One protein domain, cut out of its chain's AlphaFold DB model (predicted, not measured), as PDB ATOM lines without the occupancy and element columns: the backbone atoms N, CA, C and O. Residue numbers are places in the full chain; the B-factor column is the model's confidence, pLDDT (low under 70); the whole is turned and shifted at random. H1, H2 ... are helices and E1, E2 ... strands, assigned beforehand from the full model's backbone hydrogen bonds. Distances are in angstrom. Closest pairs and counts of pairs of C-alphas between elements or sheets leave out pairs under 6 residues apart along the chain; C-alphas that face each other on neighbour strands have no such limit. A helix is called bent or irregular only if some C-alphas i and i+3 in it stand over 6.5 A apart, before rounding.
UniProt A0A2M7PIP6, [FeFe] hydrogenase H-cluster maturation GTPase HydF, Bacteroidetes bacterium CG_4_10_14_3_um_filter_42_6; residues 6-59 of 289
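This is residues 6 to 59 of the 289 residues of the protein "[FeFe] hydrogenase H-cluster maturation GTPase HydF" of Bacteroidetes bacterium CG_4_10_14_3_um_filter_42_6 (UniProt A0A2M7PIP6). What is the main picture? The longest helix, H2, and the short strand E1 run side by side in opposite directions, while the shorter helix H1 lies on the far side of E1 from H2, and together they make a flat, loosely built piece. The first printed residues, 6 to 7, pair alongside E1, and at the other end of the printed part residues 53 to 59 stick out past H2 as a free tail. What is it made of? The printed part has 54 residues with two named helices and one named strand, in the order H1, E1, H2; its class is mostly helix, although under half of the residues are in named elements. How large and how tight is it? It is loose, with a radius of gyration of the C-alphas of 12.9 A, and its C-alphas span 40 by 30 by 9 A.

Where is the longest helix? H2 is residues 39 to 52, from Asn 39 to Val 52, and is 21.0 A long from first to last C-alpha. It begins with C-alpha 39 at (165.490, 150.628, 132.469) and ends with C-alpha 52 at (175.839, 159.345, 116.409). Where is the strand? E1 is residues 30 to 33, from Glu 30 to Asp 33, and its first and last C-alphas are 10.3 A apart. Its first C-alpha is at (173.520, 151.869, 114.529). Where is the other helix? H1 is residues 17 to 24, from Glu 17 to Gly 24, also 10.3 A from first to last C-alpha, and C-alpha 17 is at (170.359, 138.248, 112.814).

How does H2 stand to E1? Their closest C-alphas, those of Leu 32 and Ala 45, are 7.1 A apart, and 3 pairs of C-alphas are within 8 A. Their centres are 9.6 A apart. What is near E1 besides H2? E1 pairs with no named strand, but residues 6 to 7 make a short parallel pairing with residues 32 to 33 of E1. The closest C-alphas of H1 and E1, those of Arg 20 and Ile 31, are 7.7 A apart; this is their 1 pair within 8 A, and their centres are 10.9 A apart. Do the two helices meet? H1 and H2 are apart, with no C-alpha of the one within 8 A of the other. How do the helix backbones run? In H1 every O i to N i+4 pair is within hydrogen-bond range, and in H2 8 of 10 are. H2 is irregular, but only just: C-alphas 40 and 43 are 6.8 A apart, against about 5 A in a regular helix, and its line is a rough one.

How far does the whole reach? The two C-alphas farthest apart are those of Gln 12 and Leu 59, at 40.3 A, while the first and last printed C-alphas, those of Phe 6 and Leu 59, are 26.3 A apart. Residues 53 to 59 stand free. Is the printed part whole, and how long are its links? The printed part has no cut and runs from residue 6 to residue 59 of a full chain of 289 residues. The links from H1 to E1 and from E1 to H2 are both tight, each with 5 residues between the elements. Where is the confidence low? The mean pLDDT of the printed part is 87.9, and residues 56 to 59 are under 70. The mean pLDDT is 93 in H1, 93 in E1 and 87 in H2.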
ATOM      1  N   PHE A   6     166.175 152.030 116.935       94.00
ATOM      2  CA  PHE A   6     165.820 151.354 118.178       94.00
ATOM      3  C   PHE A   6     164.757 150.293 117.907       94.00
ATOM      4  O   PHE A   6     163.608 150.619 117.608       94.00
ATOM      5  N   HIS A   7     165.129 149.020 118.023       93.94
ATOM      6  CA  HIS A   7     164.181 147.916 117.946       93.94
ATOM      7  C   HIS A   7     163.589 147.659 119.337       93.94
ATOM      8  O   HIS A   7     164.245 147.092 120.211       93.94
ATOM      9  N   ASN A   8     162.362 148.132 119.565       92.06
ATOM     10  CA  ASN A   8     161.688 147.993 120.857       92.06
ATOM     11  C   ASN A   8     161.053 146.600 121.045       92.06
ATOM     12  O   ASN A   8     160.862 145.861 120.082       92.06
ATOM     13  N   LYS A   9     160.644 146.289 122.282       92.50
ATOM     14  CA  LYS A   9     160.051 145.011 122.723       92.50
ATOM     15  C   LYS A   9     161.014 143.824 122.649       92.50
ATOM     16  O   LYS A   9     160.590 142.687 122.434       92.50
ATOM     17  N   ALA A  10     162.305 144.072 122.867       90.44
ATOM     18  CA  ALA A  10     163.317 143.018 122.914       90.44
ATOM     19  C   ALA A  10     163.055 141.970 124.016       90.44
ATOM     20  O   ALA A  10     163.505 140.835 123.898       90.44
ATOM     21  N   ASP A  11     162.285 142.323 125.051       89.38
ATOM     22  CA  ASP A  11     161.788 141.404 126.082       89.38
ATOM     23  C   ASP A  11     160.820 140.340 125.538       89.38
ATOM     24  O   ASP A  11     160.760 139.237 126.076       89.38
ATOM     25  N   GLN A  12     160.084 140.648 124.465       92.06
ATOM     26  CA  GLN A  12     159.151 139.717 123.822       92.06
ATOM     27  C   GLN A  12     159.804 138.988 122.655       92.06
ATOM     28  O   GLN A  12     159.603 137.789 122.465       92.06
ATOM     29  N   LYS A  13     160.556 139.727 121.835       92.88
ATOM     30  CA  LYS A  13     161.247 139.176 120.678       92.88
ATOM     31  C   LYS A  13     162.505 139.997 120.395       92.88
ATOM     32  O   LYS A  13     162.372 141.136 119.951       92.88
ATOM     33  N   PRO A  14     163.709 139.441 120.606       91.38
ATOM     34  CA  PRO A  14     164.933 140.102 120.176       91.38
ATOM     35  C   PRO A  14     164.983 140.187 118.647       91.38
ATOM     36  O   PRO A  14     164.387 139.366 117.935       91.38
ATOM     37  N   LEU A  15     165.690 141.189 118.132       93.50
ATOM     38  CA  LEU A  15     165.887 141.353 116.699       93.50
ATOM     39  C   LEU A  15     166.739 140.196 116.172       93.50
ATOM     40  O   LEU A  15     167.839 139.945 116.664       93.50
ATOM     41  N   SER A  16     166.231 139.495 115.158       94.25
ATOM     42  CA  SER A  16     166.950 138.373 114.559       94.25
ATOM     43  C   SER A  16     168.152 138.843 113.740       94.25
ATOM     44  O   SER A  16     168.121 139.908 113.122       94.25
ATOM     45  N   GLU A  17     169.181 137.998 113.656       92.56
ATOM     46  CA  GLU A  17     170.359 138.248 112.814       92.56
ATOM     47  C   GLU A  17     169.986 138.483 111.346       92.56
ATOM     48  O   GLU A  17     170.492 139.400 110.708       92.56
ATOM     49  N   GLU A  18     169.021 137.731 110.815       94.69
ATOM     50  CA  GLU A  18     168.542 137.934 109.444       94.69
ATOM     51  C   GLU A  18     167.943 139.338 109.244       94.69
ATOM     52  O   GLU A  18     168.174 139.978 108.217       94.69
ATOM     53  N   ALA A  19     167.195 139.846 110.228       92.31
ATOM     54  CA  ALA A  19     166.647 141.195 110.177       92.31
ATOM     55  C   ALA A  19     167.749 142.254 110.322       92.31
ATOM     56  O   ALA A  19     167.734 143.233 109.577       92.31
ATOM     57  N   ARG A  20     168.733 142.039 111.209       93.06
ATOM     58  CA  ARG A  20     169.913 142.913 111.340       93.06
ATOM     59  C   ARG A  20     170.667 143.032 110.020       93.06
ATOM     60  O   ARG A  20     170.936 144.146 109.585       93.06
ATOM     61  N   ILE A  21     170.927 141.908 109.350       93.69
ATOM     62  CA  ILE A  21     171.599 141.874 108.044       93.69
ATOM     63  C   ILE A  21     170.775 142.635 107.000       93.69
ATOM     64  O   ILE A  21     171.311 143.494 106.307       93.69
ATOM     65  N   LYS A  22     169.460 142.384 106.911       95.31
ATOM     66  CA  LYS A  22     168.584 143.087 105.957       95.31
ATOM     67  C   LYS A  22     168.564 144.599 106.176       95.31
ATOM     68  O   LYS A  22     168.599 145.343 105.202       95.31
ATOM     69  N   ILE A  23     168.526 145.055 107.427       93.81
ATOM     70  CA  ILE A  23     168.585 146.487 107.750       93.81
ATOM     71  C   ILE A  23     169.962 147.055 107.385       93.81
ATOM     72  O   ILE A  23     170.027 148.106 106.751       93.81
ATOM     73  N   GLY A  24     171.044 146.338 107.703       91.31
ATOM     74  CA  GLY A  24     172.417 146.735 107.368       91.31
ATOM     75  C   GLY A  24     172.678 146.867 105.863       91.31
ATOM     76  O   GLY A  24     173.496 147.680 105.450       91.31
ATOM     77  N   LEU A  25     171.943 146.129 105.023       94.50
ATOM     78  CA  LEU A  25     171.994 146.286 103.562       94.50
ATOM     79  C   LEU A  25     171.338 147.587 103.064       94.50
ATOM     80  O   LEU A  25     171.616 148.017 101.947       94.50
ATOM     81  N   LEU A  26     170.461 148.204 103.860       94.75
ATOM     82  CA  LEU A  26     169.728 149.424 103.504       94.75
ATOM     83  C   LEU A  26     170.334 150.684 104.131       94.75
ATOM     84  O   LEU A  26     170.113 151.790 103.637       94.75
ATOM     85  N   THR A  27     171.048 150.544 105.248       92.25
ATOM     86  CA  THR A  27     171.599 151.675 105.990       92.25
ATOM     87  C   THR A  27     172.781 151.279 106.868       92.25
ATOM     88  O   THR A  27     172.840 150.176 107.396       92.25
ATOM     89  N   ASN A  28     173.674 152.241 107.100       89.62
ATOM     90  CA  ASN A  28     174.793 152.125 108.036       89.62
ATOM     91  C   ASN A  28     174.442 152.646 109.445       89.62
ATOM     92  O   ASN A  28     175.338 152.963 110.225       89.62
ATOM     93  N   ALA A  29     173.155 152.832 109.752       91.94
ATOM     94  CA  ALA A  29     172.718 153.294 111.064       91.94
ATOM     95  C   ALA A  29     173.006 152.248 112.152       91.94
ATOM     96  O   ALA A  29     172.821 151.050 111.943       91.94
ATOM     97  N   GLU A  30     173.403 152.713 113.337       92.31
ATOM     98  CA  GLU A  30     173.520 151.869 114.529       92.31
ATOM     99  C   GLU A  30     172.145 151.287 114.895       92.31
ATOM    100  O   GLU A  30     171.134 152.001 114.877       92.31
ATOM    101  N   ILE A  31     172.105 149.996 115.240       93.62
ATOM    102  CA  ILE A  31     170.877 149.275 115.596       93.62
ATOM    103  C   ILE A  31     170.995 148.763 117.027       93.62
ATOM    104  O   ILE A  31     171.838 147.912 117.317       93.62
ATOM    105  N   LEU A  32     170.107 149.221 117.906       92.88
ATOM    106  CA  LEU A  32     170.062 148.790 119.299       92.88
ATOM    107  C   LEU A  32     168.717 148.139 119.629       92.88
ATOM    108  O   LEU A  32     167.658 148.722 119.388       92.88
ATOM    109  N   ASP A  33     168.773 146.954 120.233       92.25
ATOM    110  CA  ASP A  33     167.598 146.321 120.829       92.25
ATOM    111  C   ASP A  33     167.322 146.945 122.189       92.25
ATOM    112  O   ASP A  33     168.203 147.018 123.046       92.25
ATOM    113  N   ILE A  34     166.085 147.388 122.384       92.94
ATOM    114  CA  ILE A  34     165.641 147.999 123.629       92.94
ATOM    115  C   ILE A  34     164.349 147.345 124.117       92.94
ATOM    116  O   ILE A  34     163.544 146.808 123.352       92.94
ATOM    117  N   SER A  35     164.124 147.435 125.420       91.56
ATOM    118  CA  SER A  35     162.815 147.222 126.027       91.56
ATOM    119  C   SER A  35     162.474 148.429 126.882       91.56
ATOM    120  O   SER A  35     163.235 148.789 127.777       91.56
ATOM    121  N   THR A  36     161.325 149.051 126.623       88.31
ATOM    122  CA  THR A  36     160.817 150.175 127.427       88.31
ATOM    123  C   THR A  36     160.246 149.748 128.778       88.31
ATOM    124  O   THR A  36     159.953 150.610 129.599       88.31
ATOM    125  N   LEU A  37     160.071 148.443 129.021       88.56
ATOM    126  CA  LEU A  37     159.653 147.918 130.326       88.56
ATOM    127  C   LEU A  37     160.824 147.843 131.315       88.56
ATOM    128  O   LEU A  37     160.611 147.900 132.524       88.56
ATOM    129  N   ASN A  38     162.057 147.767 130.802       76.69
ATOM    130  CA  ASN A  38     163.267 147.599 131.596       76.69
ATOM    131  C   ASN A  38     164.208 148.800 131.409       76.69
ATOM    132  O   ASN A  38     164.682 149.071 130.304       76.69
ATOM    133  N   ASN A  39     164.580 149.469 132.505       76.12
ATOM    134  CA  ASN A  39     165.490 150.628 132.469       76.12
ATOM    135  C   ASN A  39     166.921 150.306 131.996       76.12
ATOM    136  O   ASN A  39     167.700 151.219 131.725       76.12
ATOM    137  N   ASN A  40     167.265 149.027 131.832       81.00
ATOM    138  CA  ASN A  40     168.586 148.576 131.380       81.00
ATOM    139  C   ASN A  40     168.936 149.067 129.963       81.00
ATOM    140  O   ASN A  40     170.108 149.094 129.600       81.00
ATOM    141  N   SER A  41     167.938 149.483 129.178       85.19
ATOM    142  CA  SER A  41     168.129 149.994 127.815       85.19
ATOM    143  C   SER A  41     168.501 151.481 127.764       85.19
ATOM    144  O   SER A  41     168.983 151.949 126.735       85.19
ATOM    145  N   LEU A  42     168.286 152.239 128.849       85.94
ATOM    146  CA  LEU A  42     168.428 153.699 128.844       85.94
ATOM    147  C   LEU A  42     169.883 154.139 128.647       85.94
ATOM    148  O   LEU A  42     170.163 154.996 127.808       85.94
ATOM    149  N   VAL A  43     170.813 153.546 129.401       89.81
ATOM    150  CA  VAL A  43     172.240 153.894 129.318       89.81
ATOM    151  C   VAL A  43     172.818 153.532 127.941       89.81
ATOM    152  O   VAL A  43     173.345 154.436 127.292       89.81
ATOM    153  N   PRO A  44     172.650 152.299 127.416       89.50
ATOM    154  CA  PRO A  44     173.108 151.960 126.067       89.50
ATOM    155  C   PRO A  44     172.491 152.844 124.977       89.50
ATOM    156  O   PRO A  44     173.200 153.293 124.080       89.50
ATOM    157  N   ALA A  45     171.193 153.158 125.071       90.00
ATOM    158  CA  ALA A  45     170.542 154.050 124.113       90.00
ATOM    159  C   ALA A  45     171.140 155.463 124.140       90.00
ATOM    160  O   ALA A  45     171.400 156.045 123.088       90.00
ATOM    161  N   THR A  46     171.406 155.994 125.335       89.00
ATOM    162  CA  THR A  46     172.014 157.320 125.508       89.00
ATOM    163  C   THR A  46     173.425 157.373 124.920       89.00
ATOM    164  O   THR A  46     173.768 158.339 124.240       89.00
ATOM    165  N   GLU A  47     174.236 156.334 125.128       91.88
ATOM    166  CA  GLU A  47     175.599 156.267 124.588       91.88
ATOM    167  C   GLU A  47     175.620 156.155 123.056       91.88
ATOM    168  O   GLU A  47     176.383 156.864 122.396       91.88
ATOM    169  N   VAL A  48     174.729 155.351 122.462       92.00
ATOM    170  CA  VAL A  48     174.611 155.264 120.996       92.00
ATOM    171  C   VAL A  48     174.164 156.602 120.400       92.00
ATOM    172  O   VAL A  48     174.707 157.029 119.382       92.00
ATOM    173  N   ILE A  49     173.236 157.315 121.049       89.81
ATOM    174  CA  ILE A  49     172.834 158.660 120.614       89.81
ATOM    175  C   ILE A  49     174.033 159.611 120.655       89.81
ATOM    176  O   ILE A  49     174.310 160.260 119.649       89.81
ATOM    177  N   LYS A  50     174.784 159.666 121.765       86.25
ATOM    178  CA  LYS A  50     175.982 160.519 121.880       86.25
ATOM    179  C   LYS A  50     177.012 160.232 120.787       86.25
ATOM    180  O   LYS A  50     177.582 161.176 120.248       86.25
ATOM    181  N   LYS A  51     177.220 158.955 120.446       87.44
ATOM    182  CA  LYS A  51     178.142 158.517 119.384       87.44
ATOM    183  C   LYS A  51     177.709 158.995 117.994       87.44
ATOM    184  O   LYS A  51     178.556 159.303 117.162       87.44
ATOM    185  N   VAL A  52     176.402 159.024 117.733       87.56
ATOM    186  CA  VAL A  52     175.839 159.345 116.409       87.56
ATOM    187  C   VAL A  52     175.554 160.842 116.238       87.56
ATOM    188  O   VAL A  52     175.446 161.316 115.104       87.56
ATOM    189  N   ILE A  53     175.473 161.612 117.331       82.12
ATOM    190  CA  ILE A  53     175.416 163.077 117.268       82.12
ATOM    191  C   ILE A  53     176.690 163.580 116.568       82.12
ATOM    192  O   ILE A  53     177.796 163.348 117.059       82.12
ATOM    193  N   PRO A  54     176.565 164.274 115.424       77.94
ATOM    194  CA  PRO A  54     177.730 164.722 114.680       77.94
ATOM    195  C   PRO A  54     178.487 165.792 115.483       77.94
ATOM    196  O   PRO A  54     177.842 166.600 116.154       77.94
ATOM    197  N   PRO A  55     179.828 165.883 115.374       70.75
ATOM    198  CA  PRO A  55     180.608 166.945 116.013       70.75
ATOM    199  C   PRO A  55     180.079 168.355 115.704       70.75
ATOM    200  O   PRO A  55     180.085 169.232 116.561       70.75
ATOM    201  N   SER A  56     179.526 168.547 114.502       62.97
ATOM    202  CA  SER A  56     178.892 169.798 114.082       62.97
ATOM    203  C   SER A  56     177.648 170.187 114.883       62.97
ATOM    204  O   SER A  56     177.296 171.359 114.895       62.97
ATOM    205  N   ALA A  57     176.998 169.259 115.592       64.62
ATOM    206  CA  ALA A  57     175.914 169.591 116.517       64.62
ATOM    207  C   ALA A  57     176.414 170.307 117.785       64.62
ATOM    208  O   ALA A  57     175.621 170.947 118.472       64.62
ATOM    209  N   TYR A  58     177.713 170.201 118.088       65.06
ATOM    210  CA  TYR A  58     178.358 170.918 119.188       65.06
ATOM    211  C   TYR A  58     178.977 172.249 118.741       65.06
ATOM    212  O   TYR A  58     179.286 173.084 119.589       65.06
ATOM    213  N   LEU A  59     179.132 172.470 117.430       65.00
ATOM    214  CA  LEU A  59     179.549 173.761 116.893       65.00
ATOM    215  C   LEU A  59     178.392 174.751 117.057       65.00
ATOM    216  O   LEU A  59     177.361 174.648 116.390       65.00
TER     217      LEU A  59